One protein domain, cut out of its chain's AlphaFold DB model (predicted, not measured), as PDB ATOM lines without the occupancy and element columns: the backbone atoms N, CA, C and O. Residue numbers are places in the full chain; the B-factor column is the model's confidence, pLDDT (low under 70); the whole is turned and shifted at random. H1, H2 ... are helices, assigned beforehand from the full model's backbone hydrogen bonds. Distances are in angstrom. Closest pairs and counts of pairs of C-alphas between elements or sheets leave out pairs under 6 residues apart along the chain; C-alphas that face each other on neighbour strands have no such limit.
ATOM      1  N   ASN A  93       6.436 -33.361  -2.353       36.31
ATOM      2  CA  ASN A  93       7.225 -32.626  -1.377       36.31
ATOM      3  C   ASN A  93       6.898 -31.127  -1.392       36.31
ATOM      4  O   ASN A  93       6.609 -30.571  -0.343       36.31
ATOM      5  N   GLN A  94       6.891 -30.468  -2.558       43.69
ATOM      6  CA  GLN A  94       6.559 -29.036  -2.635       43.69
ATOM      7  C   GLN A  94       5.139 -28.757  -2.149       43.69
ATOM      8  O   GLN A  94       4.949 -27.846  -1.363       43.69
ATOM      9  N   TYR A  95       4.175 -29.593  -2.520       43.69
ATOM     10  CA  TYR A  95       2.791 -29.438  -2.078       43.69
ATOM     11  C   TYR A  95       2.615 -29.584  -0.562       43.69
ATOM     12  O   TYR A  95       1.942 -28.766   0.062       43.69
ATOM     13  N   LEU A  96       3.241 -30.596   0.051       40.12
ATOM     14  CA  LEU A  96       3.206 -30.762   1.506       40.12
ATOM     15  C   LEU A  96       3.879 -29.597   2.236       40.12
ATOM     16  O   LEU A  96       3.422 -29.202   3.306       40.12
ATOM     17  N   PHE A  97       4.952 -29.042   1.673       50.44
ATOM     18  CA  PHE A  97       5.643 -27.906   2.273       50.44
ATOM     19  C   PHE A  97       4.907 -26.581   2.066       50.44
ATOM     20  O   PHE A  97       4.859 -25.791   3.001       50.44
ATOM     21  N   ASP A  98       4.249 -26.376   0.925       50.00
ATOM     22  CA  ASP A  98       3.378 -25.220   0.696       50.00
ATOM     23  C   ASP A  98       2.190 -25.244   1.673       50.00
ATOM     24  O   ASP A  98       1.844 -24.226   2.272       50.00
ATOM     25  N   ALA A  99       1.608 -26.424   1.912       47.97
ATOM     26  CA  ALA A  99       0.574 -26.606   2.928       47.97
ATOM     27  C   ALA A  99       1.102 -26.347   4.353       47.97
ATOM     28  O   ALA A  99       0.414 -25.725   5.164       47.97
ATOM     29  N   ALA A 100       2.332 -26.778   4.659       48.12
ATOM     30  CA  ALA A 100       2.971 -26.517   5.949       48.12
ATOM     31  C   ALA A 100       3.274 -25.025   6.168       48.12
ATOM     32  O   ALA A 100       3.115 -24.535   7.285       48.12
ATOM     33  N   ASP A 101       3.665 -24.295   5.122       50.94
ATOM     34  CA  ASP A 101       3.920 -22.852   5.179       50.94
ATOM     35  C   ASP A 101       2.624 -22.049   5.370       50.94
ATOM     36  O   ASP A 101       2.605 -21.084   6.139       50.94
ATOM     37  N   VAL A 102       1.520 -22.467   4.738       53.03
ATOM     38  CA  VAL A 102       0.187 -21.885   4.979       53.03
ATOM     39  C   VAL A 102      -0.238 -22.114   6.430       53.03
ATOM     40  O   VAL A 102      -0.523 -21.151   7.139       53.03
ATOM     41  N   ALA A 103      -0.169 -23.357   6.915       51.66
ATOM     42  CA  ALA A 103      -0.527 -23.692   8.292       51.66
ATOM     43  C   ALA A 103       0.362 -22.977   9.329       51.66
ATOM     44  O   ALA A 103      -0.108 -22.555  10.384       51.66
ATOM     45  N   ALA A 104       1.651 -22.803   9.027       54.47
ATOM     46  CA  ALA A 104       2.571 -22.029   9.850       54.47
ATOM     47  C   ALA A 104       2.171 -20.552   9.929       54.47
ATOM     48  O   ALA A 104       2.222 -19.955  11.005       54.47
ATOM     49  N   ASN A 105       1.777 -19.952   8.805       56.81
ATOM     50  CA  ASN A 105       1.312 -18.571   8.787       56.81
ATOM     51  C   ASN A 105      -0.010 -18.404   9.542       56.81
ATOM     52  O   ASN A 105      -0.129 -17.440  10.301       56.81
ATOM     53  N   ASP A 106      -0.939 -19.349   9.408       63.25
ATOM     54  CA  ASP A 106      -2.202 -19.357  10.152       63.25
ATOM     55  C   ASP A 106      -1.950 -19.462  11.662       63.25
ATOM     56  O   ASP A 106      -2.456 -18.653  12.443       63.25
ATOM     57  N   PHE A 107      -1.063 -20.372  12.076       68.25
ATOM     58  CA  PHE A 107      -0.653 -20.504  13.473       68.25
ATOM     59  C   PHE A 107       0.021 -19.235  14.009       68.25
ATOM     60  O   PHE A 107      -0.248 -18.810  15.131       68.25
ATOM     61  N   LEU A 108       0.897 -18.590  13.230       65.06
ATOM     62  CA  LEU A 108       1.537 -17.340  13.651       65.06
ATOM     63  C   LEU A 108       0.521 -16.193  13.742       65.06
ATOM     64  O   LEU A 108       0.610 -15.379  14.665       65.06
ATOM     65  N   ALA A 109      -0.451 -16.128  12.831       65.38
ATOM     66  CA  ALA A 109      -1.542 -15.160  12.899       65.38
ATOM     67  C   ALA A 109      -2.391 -15.361  14.166       65.38
ATOM     68  O   ALA A 109      -2.714 -14.387  14.849       65.38
ATOM     69  N   GLU A 110      -2.672 -16.613  14.533       71.94
ATOM     70  CA  GLU A 110      -3.359 -16.955  15.779       71.94
ATOM     71  C   GLU A 110      -2.516 -16.616  17.020       71.94
ATOM     72  O   GLU A 110      -3.020 -16.005  17.967       71.94
ATOM     73  N   LEU A 111      -1.220 -16.943  17.008       75.38
ATOM     74  CA  LEU A 111      -0.289 -16.723  18.120       75.38
ATOM     75  C   LEU A 111      -0.121 -15.234  18.458       75.38
ATOM     76  O   LEU A 111      -0.082 -14.862  19.634       75.38
ATOM     77  N   PHE A 112      -0.035 -14.376  17.438       73.94
ATOM     78  CA  PHE A 112       0.064 -12.921  17.606       73.94
ATOM     79  C   PHE A 112      -1.293 -12.216  17.697       73.94
ATOM     80  O   PHE A 112      -1.338 -11.000  17.905       73.94
ATOM     81  N   GLY A 113      -2.397 -12.957  17.603       76.38
ATOM     82  CA  GLY A 113      -3.738 -12.436  17.823       76.38
ATOM     83  C   GLY A 113      -3.893 -11.856  19.231       76.38
ATOM     84  O   GLY A 113      -3.364 -12.384  20.208       76.38
ATOM     85  N   ALA A 114      -4.653 -10.765  19.365       71.69
ATOM     86  CA  ALA A 114      -4.780 -10.024  20.625       71.69
ATOM     87  C   ALA A 114      -5.246 -10.888  21.814       71.69
ATOM     88  O   ALA A 114      -4.870 -10.619  22.952       71.69
ATOM     89  N   LYS A 115      -6.049 -11.931  21.573       75.75
ATOM     90  CA  LYS A 115      -6.505 -12.857  22.620       75.75
ATOM     91  C   LYS A 115      -5.368 -13.771  23.083       75.75
ATOM     92  O   LYS A 115      -5.012 -13.755  24.259       75.75
ATOM     93  N   THR A 116      -4.756 -14.495  22.151       79.12
ATOM     94  CA  THR A 116      -3.667 -15.445  22.409       79.12
ATOM     95  C   THR A 116      -2.437 -14.739  22.975       79.12
ATOM     96  O   THR A 116      -1.930 -15.112  24.028       79.12
ATOM     97  N   TRP A 117      -2.021 -13.626  22.371       78.56
ATOM     98  CA  TRP A 117      -0.857 -12.843  22.796       78.56
ATOM     99  C   TRP A 117      -0.946 -12.301  24.230       78.56
ATOM    100  O   TRP A 117       0.075 -12.112  24.907       78.56
ATOM    101  N   ASN A 118      -2.165 -12.021  24.696       81.06
ATOM    102  CA  ASN A 118      -2.428 -11.579  26.063       81.06
ATOM    103  C   ASN A 118      -2.583 -12.749  27.046       81.06
ATOM    104  O   ASN A 118      -2.422 -12.535  28.246       81.06
ATOM    105  N   ALA A 119      -2.840 -13.961  26.551       84.44
ATOM    106  CA  ALA A 119      -2.861 -15.185  27.347       84.44
ATOM    107  C   ALA A 119      -1.450 -15.739  27.634       84.44
ATOM    108  O   ALA A 119      -1.261 -16.439  28.627       84.44
ATOM    109  N   LEU A 120      -0.440 -15.411  26.816       81.44
ATOM    110  CA  LEU A 120       0.939 -15.840  27.076       81.44
ATOM    111  C   LEU A 120       1.534 -15.166  28.330       81.44
ATOM    112  O   LEU A 120       1.448 -13.949  28.524       81.44
ATOM    113  N   CYS A 121       2.249 -15.954  29.141       84.56
ATOM    114  CA  CYS A 121       2.902 -15.484  30.362       84.56
ATOM    115  C   CYS A 121       3.944 -14.383  30.088       84.56
ATOM    116  O   CYS A 121       4.863 -14.537  29.278       84.56
ATOM    117  N   ARG A 122       3.868 -13.274  30.834       85.94
ATOM    118  CA  ARG A 122       4.984 -12.319  30.958       85.94
ATOM    119  C   ARG A 122       6.030 -12.905  31.923       85.94
ATOM    120  O   ARG A 122       5.627 -13.494  32.920       85.94
ATOM    121  N   PRO A 123       7.343 -12.747  31.672       81.50
ATOM    122  CA  PRO A 123       7.973 -11.943  30.617       81.50
ATOM    123  C   PRO A 123       8.239 -12.694  29.295       81.50
ATOM    124  O   PRO A 123       8.649 -12.069  28.320       81.50
ATOM    125  N   PHE A 124       8.005 -14.007  29.235       80.25
ATOM    126  CA  PHE A 124       8.481 -14.868  28.142       80.25
ATOM    127  C   PHE A 124       7.680 -14.782  26.840       80.25
ATOM    128  O   PHE A 124       8.194 -15.176  25.798       80.25
ATOM    129  N   ARG A 125       6.464 -14.228  26.861       81.00
ATOM    130  CA  ARG A 125       5.608 -14.107  25.670       81.00
ATOM    131  C   ARG A 125       6.303 -13.488  24.454       81.00
ATOM    132  O   ARG A 125       6.130 -13.963  23.339       81.00
ATOM    133  N   LEU A 126       7.117 -12.452  24.679       78.50
ATOM    134  CA  LEU A 126       7.816 -11.738  23.612       78.50
ATOM    135  C   LEU A 126       9.008 -12.551  23.071       78.50
ATOM    136  O   LEU A 126       9.041 -12.768  21.863       78.50
ATOM    137  N   PRO A 127       9.926 -13.071  23.914       76.12
ATOM    138  CA  PRO A 127      10.958 -14.011  23.475       76.12
ATOM    139  C   PRO A 127      10.422 -15.240  22.732       76.12
ATOM    140  O   PRO A 127      10.987 -15.621  21.712       76.12
ATOM    141  N   VAL A 128       9.330 -15.845  23.212       77.31
ATOM    142  CA  VAL A 128       8.735 -17.044  22.601       77.31
ATOM    143  C   VAL A 128       8.114 -16.717  21.247       77.31
ATOM    144  O   VAL A 128       8.405 -17.398  20.268       77.31
ATOM    145  N   GLY A 129       7.322 -15.643  21.164       73.25
ATOM    146  CA  GLY A 129       6.761 -15.187  19.894       73.25
ATOM    147  C   GLY A 129       7.852 -14.872  18.871       73.25
ATOM    148  O   GLY A 129       7.822 -15.389  17.758       73.25
ATOM    149  N   LEU A 130       8.860 -14.087  19.261       71.94
ATOM    150  CA  LEU A 130       9.965 -13.726  18.371       71.94
ATOM    151  C   LEU A 130      10.773 -14.951  17.924       71.94
ATOM    152  O   LEU A 130      11.029 -15.095  16.729       71.94
ATOM    153  N   GLY A 131      11.113 -15.858  18.842       70.25
ATOM    154  CA  GLY A 131      11.868 -17.071  18.527       70.25
ATOM    155  C   GLY A 131      11.135 -17.988  17.544       70.25
ATOM    156  O   GLY A 131      11.727 -18.431  16.560       70.25
ATOM    157  N   LEU A 132       9.834 -18.212  17.752       68.56
ATOM    158  CA  LEU A 132       9.012 -19.010  16.837       68.56
ATOM    159  C   LEU A 132       8.845 -18.315  15.480       68.56
ATOM    160  O   LEU A 132       9.011 -18.950  14.441       68.56
ATOM    161  N   SER A 133       8.609 -17.001  15.468       66.44
ATOM    162  CA  SER A 133       8.428 -16.243  14.222       66.44
ATOM    163  C   SER A 133       9.663 -16.224  13.319       66.44
ATOM    164  O   SER A 133       9.520 -16.121  12.108       66.44
ATOM    165  N   GLN A 134      10.870 -16.334  13.886       67.19
ATOM    166  CA  GLN A 134      12.117 -16.365  13.113       67.19
ATOM    167  C   GLN A 134      12.474 -17.766  12.593       67.19
ATOM    168  O   GLN A 134      13.274 -17.885  11.659       67.19
ATOM    169  N   SER A 135      11.914 -18.815  13.206       60.69
ATOM    170  CA  SER A 135      12.202 -20.213  12.870       60.69
ATOM    171  C   SER A 135      11.256 -20.789  11.812       60.69
ATOM    172  O   SER A 135      11.632 -21.729  11.114       60.69
ATOM    173  N   TYR A 136      10.038 -20.260  11.702       56.47
ATOM    174  CA  TYR A 136       9.009 -20.749  10.782       56.47
ATOM    175  C   TYR A 136       9.115 -20.071   9.395       56.47
ATOM    176  O   TYR A 136       9.396 -18.879   9.317       56.47
ATOM    177  N   GLY A 137       8.927 -20.836   8.304       55.59
ATOM    178  CA  GLY A 137       9.011 -20.368   6.899       55.59
ATOM    179  C   GLY A 137      10.339 -20.643   6.164       55.59
ATOM    180  O   GLY A 137      10.540 -20.224   5.025       55.59
ATOM    181  N   ARG A 138      11.282 -21.346   6.807       53.19
ATOM    182  CA  ARG A 138      12.681 -21.510   6.350       53.19
ATOM    183  C   ARG A 138      12.944 -22.670   5.385       53.19
ATOM    184  O   ARG A 138      14.087 -22.864   4.975       53.19
ATOM    185  N   GLY A 139      11.948 -23.483   5.070       51.91
ATOM    186  CA  GLY A 139      12.222 -24.825   4.575       51.91
ATOM    187  C   GLY A 139      12.470 -24.929   3.074       51.91
ATOM    188  O   GLY A 139      13.497 -25.452   2.643       51.91
ATOM    189  N   PHE A 140      11.512 -24.507   2.251       47.41
ATOM    190  CA  PHE A 140      11.346 -25.136   0.938       47.41
ATOM    191  C   PHE A 140      10.770 -24.162  -0.105       47.41
ATOM    192  O   PHE A 140      10.381 -23.048   0.217       47.41
ATOM    193  N   GLY A 141      10.840 -24.537  -1.386       56.34
ATOM    194  CA  GLY A 141      10.373 -23.710  -2.508       56.34
ATOM    195  C   GLY A 141      11.468 -22.930  -3.248       56.34
ATOM    196  O   GLY A 141      12.636 -22.895  -2.848       56.34
ATOM    197  N   SER A 142      11.098 -22.338  -4.388       63.59
ATOM    198  CA  SER A 142      12.019 -21.528  -5.202       63.59
ATOM    199  C   SER A 142      12.449 -20.255  -4.460       63.59
ATOM    200  O   SER A 142      11.707 -19.734  -3.627       63.59
ATOM    201  N   PHE A 143      13.627 -19.712  -4.792       73.56
ATOM    202  CA  PHE A 143      14.151 -18.477  -4.187       73.56
ATOM    203  C   PHE A 143      13.123 -17.327  -4.173       73.56
ATOM    204  O   PHE A 143      13.066 -16.563  -3.216       73.56
ATOM    205  N   ARG A 144      12.254 -17.252  -5.191       68.31
ATOM    206  CA  ARG A 144      11.176 -16.258  -5.284       68.31
ATOM    207  C   ARG A 144      10.215 -16.306  -4.090       68.31
ATOM    208  O   ARG A 144       9.789 -15.252  -3.634       68.31
ATOM    209  N   TYR A 145       9.880 -17.494  -3.590       67.62
ATOM    210  CA  TYR A 145       9.002 -17.644  -2.426       67.62
ATOM    211  C   TYR A 145       9.740 -17.315  -1.128       67.62
ATOM    212  O   TYR A 145       9.212 -16.591  -0.293       67.62
ATOM    213  N   LYS A 146      11.003 -17.742  -1.008       71.50
ATOM    214  CA  LYS A 146      11.856 -17.456   0.160       71.50
ATOM    215  C   LYS A 146      12.177 -15.967   0.332       71.50
ATOM    216  O   LYS A 146      12.380 -15.511   1.452       71.50
ATOM    217  N   ALA A 147      12.249 -15.228  -0.772       73.81
ATOM    218  CA  ALA A 147      12.510 -13.791  -0.799       73.81
ATOM    219  C   ALA A 147      11.228 -12.938  -0.823       73.81
ATOM    220  O   ALA A 147      11.318 -11.716  -0.948       73.81
ATOM    221  N   ARG A 148      10.034 -13.550  -0.751       76.38
ATOM    222  CA  ARG A 148       8.773 -12.803  -0.737       76.38
ATOM    223  C   ARG A 148       8.660 -12.015   0.567       76.38
ATOM    224  O   ARG A 148       8.799 -12.563   1.653       76.38
ATOM    225  N   CYS A 149       8.333 -10.736   0.437       76.94
ATOM    226  CA  CYS A 149       8.068  -9.860   1.566       76.94
ATOM    227  C   CYS A 149       6.711 -10.233   2.189       76.94
ATOM    228  O   CYS A 149       5.676 -10.036   1.562       76.94
ATOM    229  N   SER A 150       6.701 -10.814   3.391       75.31
ATOM    230  CA  SER A 150       5.471 -11.231   4.084       75.31
ATOM    231  C   SER A 150       4.785 -10.071   4.822       75.31
ATOM    232  O   SER A 150       3.590 -10.121   5.104       75.31
ATOM    233  N   ILE A 151       5.501  -8.972   5.096       75.50
ATOM    234  CA  ILE A 151       4.930  -7.798   5.778       75.50
ATOM    235  C   ILE A 151       3.927  -7.024   4.909       75.50
ATOM    236  O   ILE A 151       3.046  -6.358   5.452       75.50
ATOM    237  N   THR A 152       4.002  -7.142   3.576       73.44
ATOM    238  CA  THR A 152       3.046  -6.499   2.654       73.44
ATOM    239  C   THR A 152       1.642  -7.090   2.744       73.44
ATOM    240  O   THR A 152       0.683  -6.442   2.336       73.44
ATOM    241  N   ASP A 153       1.507  -8.297   3.295       71.12
ATOM    242  CA  ASP A 153       0.205  -8.923   3.532       71.12
ATOM    243  C   ASP A 153      -0.480  -8.338   4.792       71.12
ATOM    244  O   ASP A 153      -1.697  -8.427   4.938       71.12
ATOM    245  N   ILE A 154       0.287  -7.697   5.688       71.00
ATOM    246  CA  ILE A 154      -0.192  -7.089   6.945       71.00
ATOM    247  C   ILE A 154      -0.364  -5.576   6.793       71.00
ATOM    248  O   ILE A 154      -1.315  -4.996   7.319       71.00
ATOM    249  N   VAL A 155       0.565  -4.920   6.094       74.81
ATOM    250  CA  VAL A 155       0.583  -3.465   5.941       74.81
ATOM    251  C   VAL A 155       0.460  -3.106   4.467       74.81
ATOM    252  O   VAL A 155       1.316  -3.461   3.662       74.81
ATOM    253  N   GLY A 156      -0.572  -2.331   4.117       72.81
ATOM    254  CA  GLY A 156      -0.769  -1.857   2.741       72.81
ATOM    255  C   GLY A 156       0.336  -0.916   2.242       72.81
ATOM    256  O   GLY A 156       0.529  -0.782   1.038       72.81
ATOM    257  N   ASN A 157       1.076  -0.278   3.156       78.75
ATOM    258  CA  ASN A 157       2.268   0.503   2.845       78.75
ATOM    259  C   ASN A 157       3.295   0.360   3.982       78.75
ATOM    260  O   ASN A 157       3.066   0.805   5.107       78.75
ATOM    261  N   LEU A 158       4.433  -0.255   3.661       80.75
ATOM    262  CA  LEU A 158       5.507  -0.530   4.610       80.75
ATOM    263  C   LEU A 158       6.211   0.746   5.112       80.75
ATOM    264  O   LEU A 158       6.576   0.825   6.282       80.75
ATOM    265  N   GLU A 159       6.365   1.766   4.268       82.25
ATOM    266  CA  GLU A 159       6.969   3.050   4.653       82.25
ATOM    267  C   GLU A 159       6.107   3.760   5.701       82.25
ATOM    268  O   GLU A 159       6.618   4.249   6.708       82.25
ATOM    269  N   ASN A 160       4.782   3.716   5.545       83.44
ATOM    270  CA  ASN A 160       3.842   4.295   6.507       83.44
ATOM    271  C   ASN A 160       3.876   3.611   7.881       83.44
ATOM    272  O   ASN A 160       3.548   4.259   8.876       83.44
ATOM    273  N   PHE A 161       4.267   2.336   7.955       84.50
ATOM    274  CA  PHE A 161       4.504   1.653   9.229       84.50
ATOM    275  C   PHE A 161       5.784   2.154   9.912       84.50
ATOM    276  O   PHE A 161       5.776   2.396  11.118       84.50
ATOM    277  N   TYR A 162       6.859   2.381   9.148       82.19
ATOM    278  CA  TYR A 162       8.094   2.950   9.696       82.19
ATOM    279  C   TYR A 162       7.895   4.371  10.245       82.19
ATOM    280  O   TYR A 162       8.532   4.729  11.235       82.19
ATOM    281  N   TYR A 163       6.990   5.157   9.655       84.69
ATOM    282  CA  TYR A 163       6.644   6.492  10.155       84.69
ATOM    283  C   TYR A 163       5.601   6.486  11.282       84.69
ATOM    284  O   TYR A 163       5.666   7.334  12.172       84.69
ATOM    285  N   ASN A 164       4.644   5.553  11.277       84.38
ATOM    286  CA  ASN A 164       3.629   5.439  12.320       84.38
ATOM    287  C   ASN A 164       3.377   3.975  12.698       84.38
ATOM    288  O   ASN A 164       2.702   3.235  11.984       84.38
ATOM    289  N   PHE A 165       3.827   3.599  13.896       84.44
ATOM    290  CA  PHE A 165       3.653   2.260  14.460       84.44
ATOM    291  C   PHE A 165       2.185   1.814  14.551       84.44
ATOM    292  O   PHE A 165       1.900   0.619  14.514       84.44
ATOM    293  N   GLN A 166       1.234   2.748  14.657       82.81
ATOM    294  CA  GLN A 166      -0.193   2.410  14.695       82.81
ATOM    295  C   GLN A 166      -0.674   1.764  13.385       82.81
ATOM    296  O   GLN A 166      -1.636   1.000  13.406       82.81
ATOM    297  N   ASN A 167       0.030   1.988  12.271       75.94
ATOM    298  CA  ASN A 167      -0.235   1.348  10.986       75.94
ATOM    299  C   ASN A 167       0.349  -0.077  10.963       75.94
ATOM    300  O   ASN A 167       1.371  -0.326  10.335       75.94
ATOM    301  N   GLY A 168      -0.288  -1.009  11.677       73.31
ATOM    302  CA  GLY A 168       0.076  -2.436  11.715       73.31
ATOM    303  C   GLY A 168       0.531  -2.950  13.086       73.31
ATOM    304  O   GLY A 168       0.510  -4.157  13.340       73.31
ATOM    305  N   GLY A 169       0.886  -2.049  14.007       83.75
ATOM    306  CA  GLY A 169       1.130  -2.358  15.412       83.75
ATOM    307  C   GLY A 169       2.204  -3.422  15.650       83.75
ATOM    308  O   GLY A 169       3.166  -3.579  14.897       83.75
ATOM    309  N   TRP A 170       2.030  -4.187  16.727       76.69
ATOM    310  CA  TRP A 170       2.978  -5.232  17.118       76.69
ATOM    311  C   TRP A 170       3.093  -6.363  16.095       76.69
ATOM    312  O   TRP A 170       4.162  -6.953  15.973       76.69
ATOM    313  N   GLN A 171       2.032  -6.647  15.342       74.19
ATOM    314  CA  GLN A 171       2.045  -7.695  14.326       74.19
ATOM    315  C   GLN A 171       2.971  -7.326  13.158       74.19
ATOM    316  O   GLN A 171       3.817  -8.130  12.773       74.19
ATOM    317  N   ALA A 172       2.883  -6.087  12.660       80.12
ATOM    318  CA  ALA A 172       3.790  -5.574  11.632       80.12
ATOM    319  C   ALA A 172       5.239  -5.463  12.132       80.12
ATOM    320  O   ALA A 172       6.173  -5.780  11.401       80.12
ATOM    321  N   TRP A 173       5.439  -5.095  13.401       81.38
ATOM    322  CA  TRP A 173       6.774  -5.044  14.006       81.38
ATOM    323  C   TRP A 173       7.428  -6.422  14.155       81.38
ATOM    324  O   TRP A 173       8.620  -6.584  13.910       81.38
ATOM    325  N   VAL A 174       6.659  -7.446  14.523       77.94
ATOM    326  CA  VAL A 174       7.187  -8.813  14.543       77.94
ATOM    327  C   VAL A 174       7.461  -9.296  13.120       77.94
ATOM    328  O   VAL A 174       8.515  -9.881  12.870       77.94
ATOM    329  N   ALA A 175       6.566  -9.014  12.172       76.19
ATOM    330  CA  ALA A 175       6.774  -9.360  10.772       76.19
ATOM    331  C   ALA A 175       8.038  -8.701  10.197       76.19
ATOM    332  O   ALA A 175       8.777  -9.363   9.475       76.19
ATOM    333  N   SER A 176       8.355  -7.454  10.562       78.69
ATOM    334  CA  SER A 176       9.579  -6.778  10.104       78.69
ATOM    335  C   SER A 176      10.854  -7.383  10.695       78.69
ATOM    336  O   SER A 176      11.921  -7.287  10.091       78.69
ATOM    337  N   SER A 177      10.753  -8.046  11.851       76.56
ATOM    338  CA  SER A 177      11.866  -8.785  12.456       76.56
ATOM    339  C   SER A 177      12.153 -10.131  11.781       76.56
ATOM    340  O   SER A 177      13.195 -10.736  12.049       76.56
ATOM    341  N   ARG A 178      11.263 -10.603  10.895       76.44
ATOM    342  CA  ARG A 178      11.506 -11.811  10.104       76.44
ATOM    343  C   ARG A 178      12.613 -11.574   9.078       76.44
ATOM    344  O   ARG A 178      12.855 -10.454   8.628       76.44
ATOM    345  N   TYR A 179      13.316 -12.640   8.714       75.06
ATOM    346  CA  TYR A 179      14.508 -12.541   7.873       75.06
ATOM    347  C   TYR A 179      14.174 -12.138   6.428       75.06
ATOM    348  O   TYR A 179      14.981 -11.464   5.801       75.06
ATOM    349  N   GLU A 180      12.997 -12.488   5.910       75.06
ATOM    350  CA  GLU A 180      12.535 -12.112   4.569       75.06
ATOM    351  C   GLU A 180      12.154 -10.628   4.449       75.06
ATOM    352  O   GLU A 180      12.223 -10.052   3.367       75.06
ATOM    353  N   ASN A 181      11.811  -9.984   5.570       78.88
ATOM    354  CA  ASN A 181      11.398  -8.577   5.618       78.88
ATOM    355  C   ASN A 181      12.514  -7.641   6.108       78.88
ATOM    356  O   ASN A 181      12.327  -6.426   6.148       78.88
ATOM    357  N   ASN A 182      13.671  -8.197   6.478       82.00
ATOM    358  CA  ASN A 182      14.827  -7.458   6.965       82.00
ATOM    359  C   ASN A 182      15.989  -7.563   5.969       82.00
ATOM    360  O   ASN A 182      16.353  -8.654   5.532       82.00
TER     361      ASN A 182
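Overview. This is residues 93 to 182 of the 439 residues of an uncharacterized protein of Parcubacteria group bacterium Gr01-1014_29 (UniProt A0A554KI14). A flat, loosely joined set of helices: long H1 runs along one side, short H2 turns the chain at its end, and H3 runs back alongside the later part of H1. Beyond H3 the chain goes on to small H4, then returns to H5 and H6, with H6 nearest the middle. The 90 printed residues hold six named helices, H1 to H6 in order, and no named strand; the class is all helix. The whole is compact, with a radius of gyration of the C-alphas of 13.6 A, and spans 37 by 31 by 17 A, only just flat.

Along the chain. H1, residues 93 to 111, begins at C-alpha 93 (7.225, -32.626, -1.377) and is 26.3 A long. H2 is residues 114 to 119. H3, residues 125 to 135, is 15.6 A long. H4 is residues 143 to 146 and H5 residues 158 to 163. H6, residues 169 to 176, is 10.9 A long and ends at C-alpha 176 (9.579, -6.778, 10.104).

Arrangement. H1 and H2 are close but not clearly touching, about perpendicular at 79 degrees; their closest C-alphas, Leu 111 and Trp 117, are 6.1 A apart. H1 and H3 are also close but not clearly touching, at a shallow tilt of 16 degrees, opposite ways; Leu 108 and Ser 133 have the closest C-alphas, at 7.0 A. H3 and H6 only just touch, with 3 pairs of C-alphas within 8 A, the closest being Leu 130 and Val 174 at 6.8 A. H5 and H6 are close but not clearly touching, with closest C-alphas Phe 161 and Ala 172 at 7.6 A. H4 is apart from H3 and H5. In H1, H3, H5 and H6 every O i to N i+4 pair is within hydrogen-bond range; in H2 1 of 2 is, and H4 is too short for one.

Size, cuts and confidence. The C-alphas farthest apart, Asn 93 and Tyr 163, are 40.8 A apart. The printed part has no cut, and the link from H4 to H5 is long. Residues 93 to 109, 132 to 142 and 144 to 145 are under pLDDT 70.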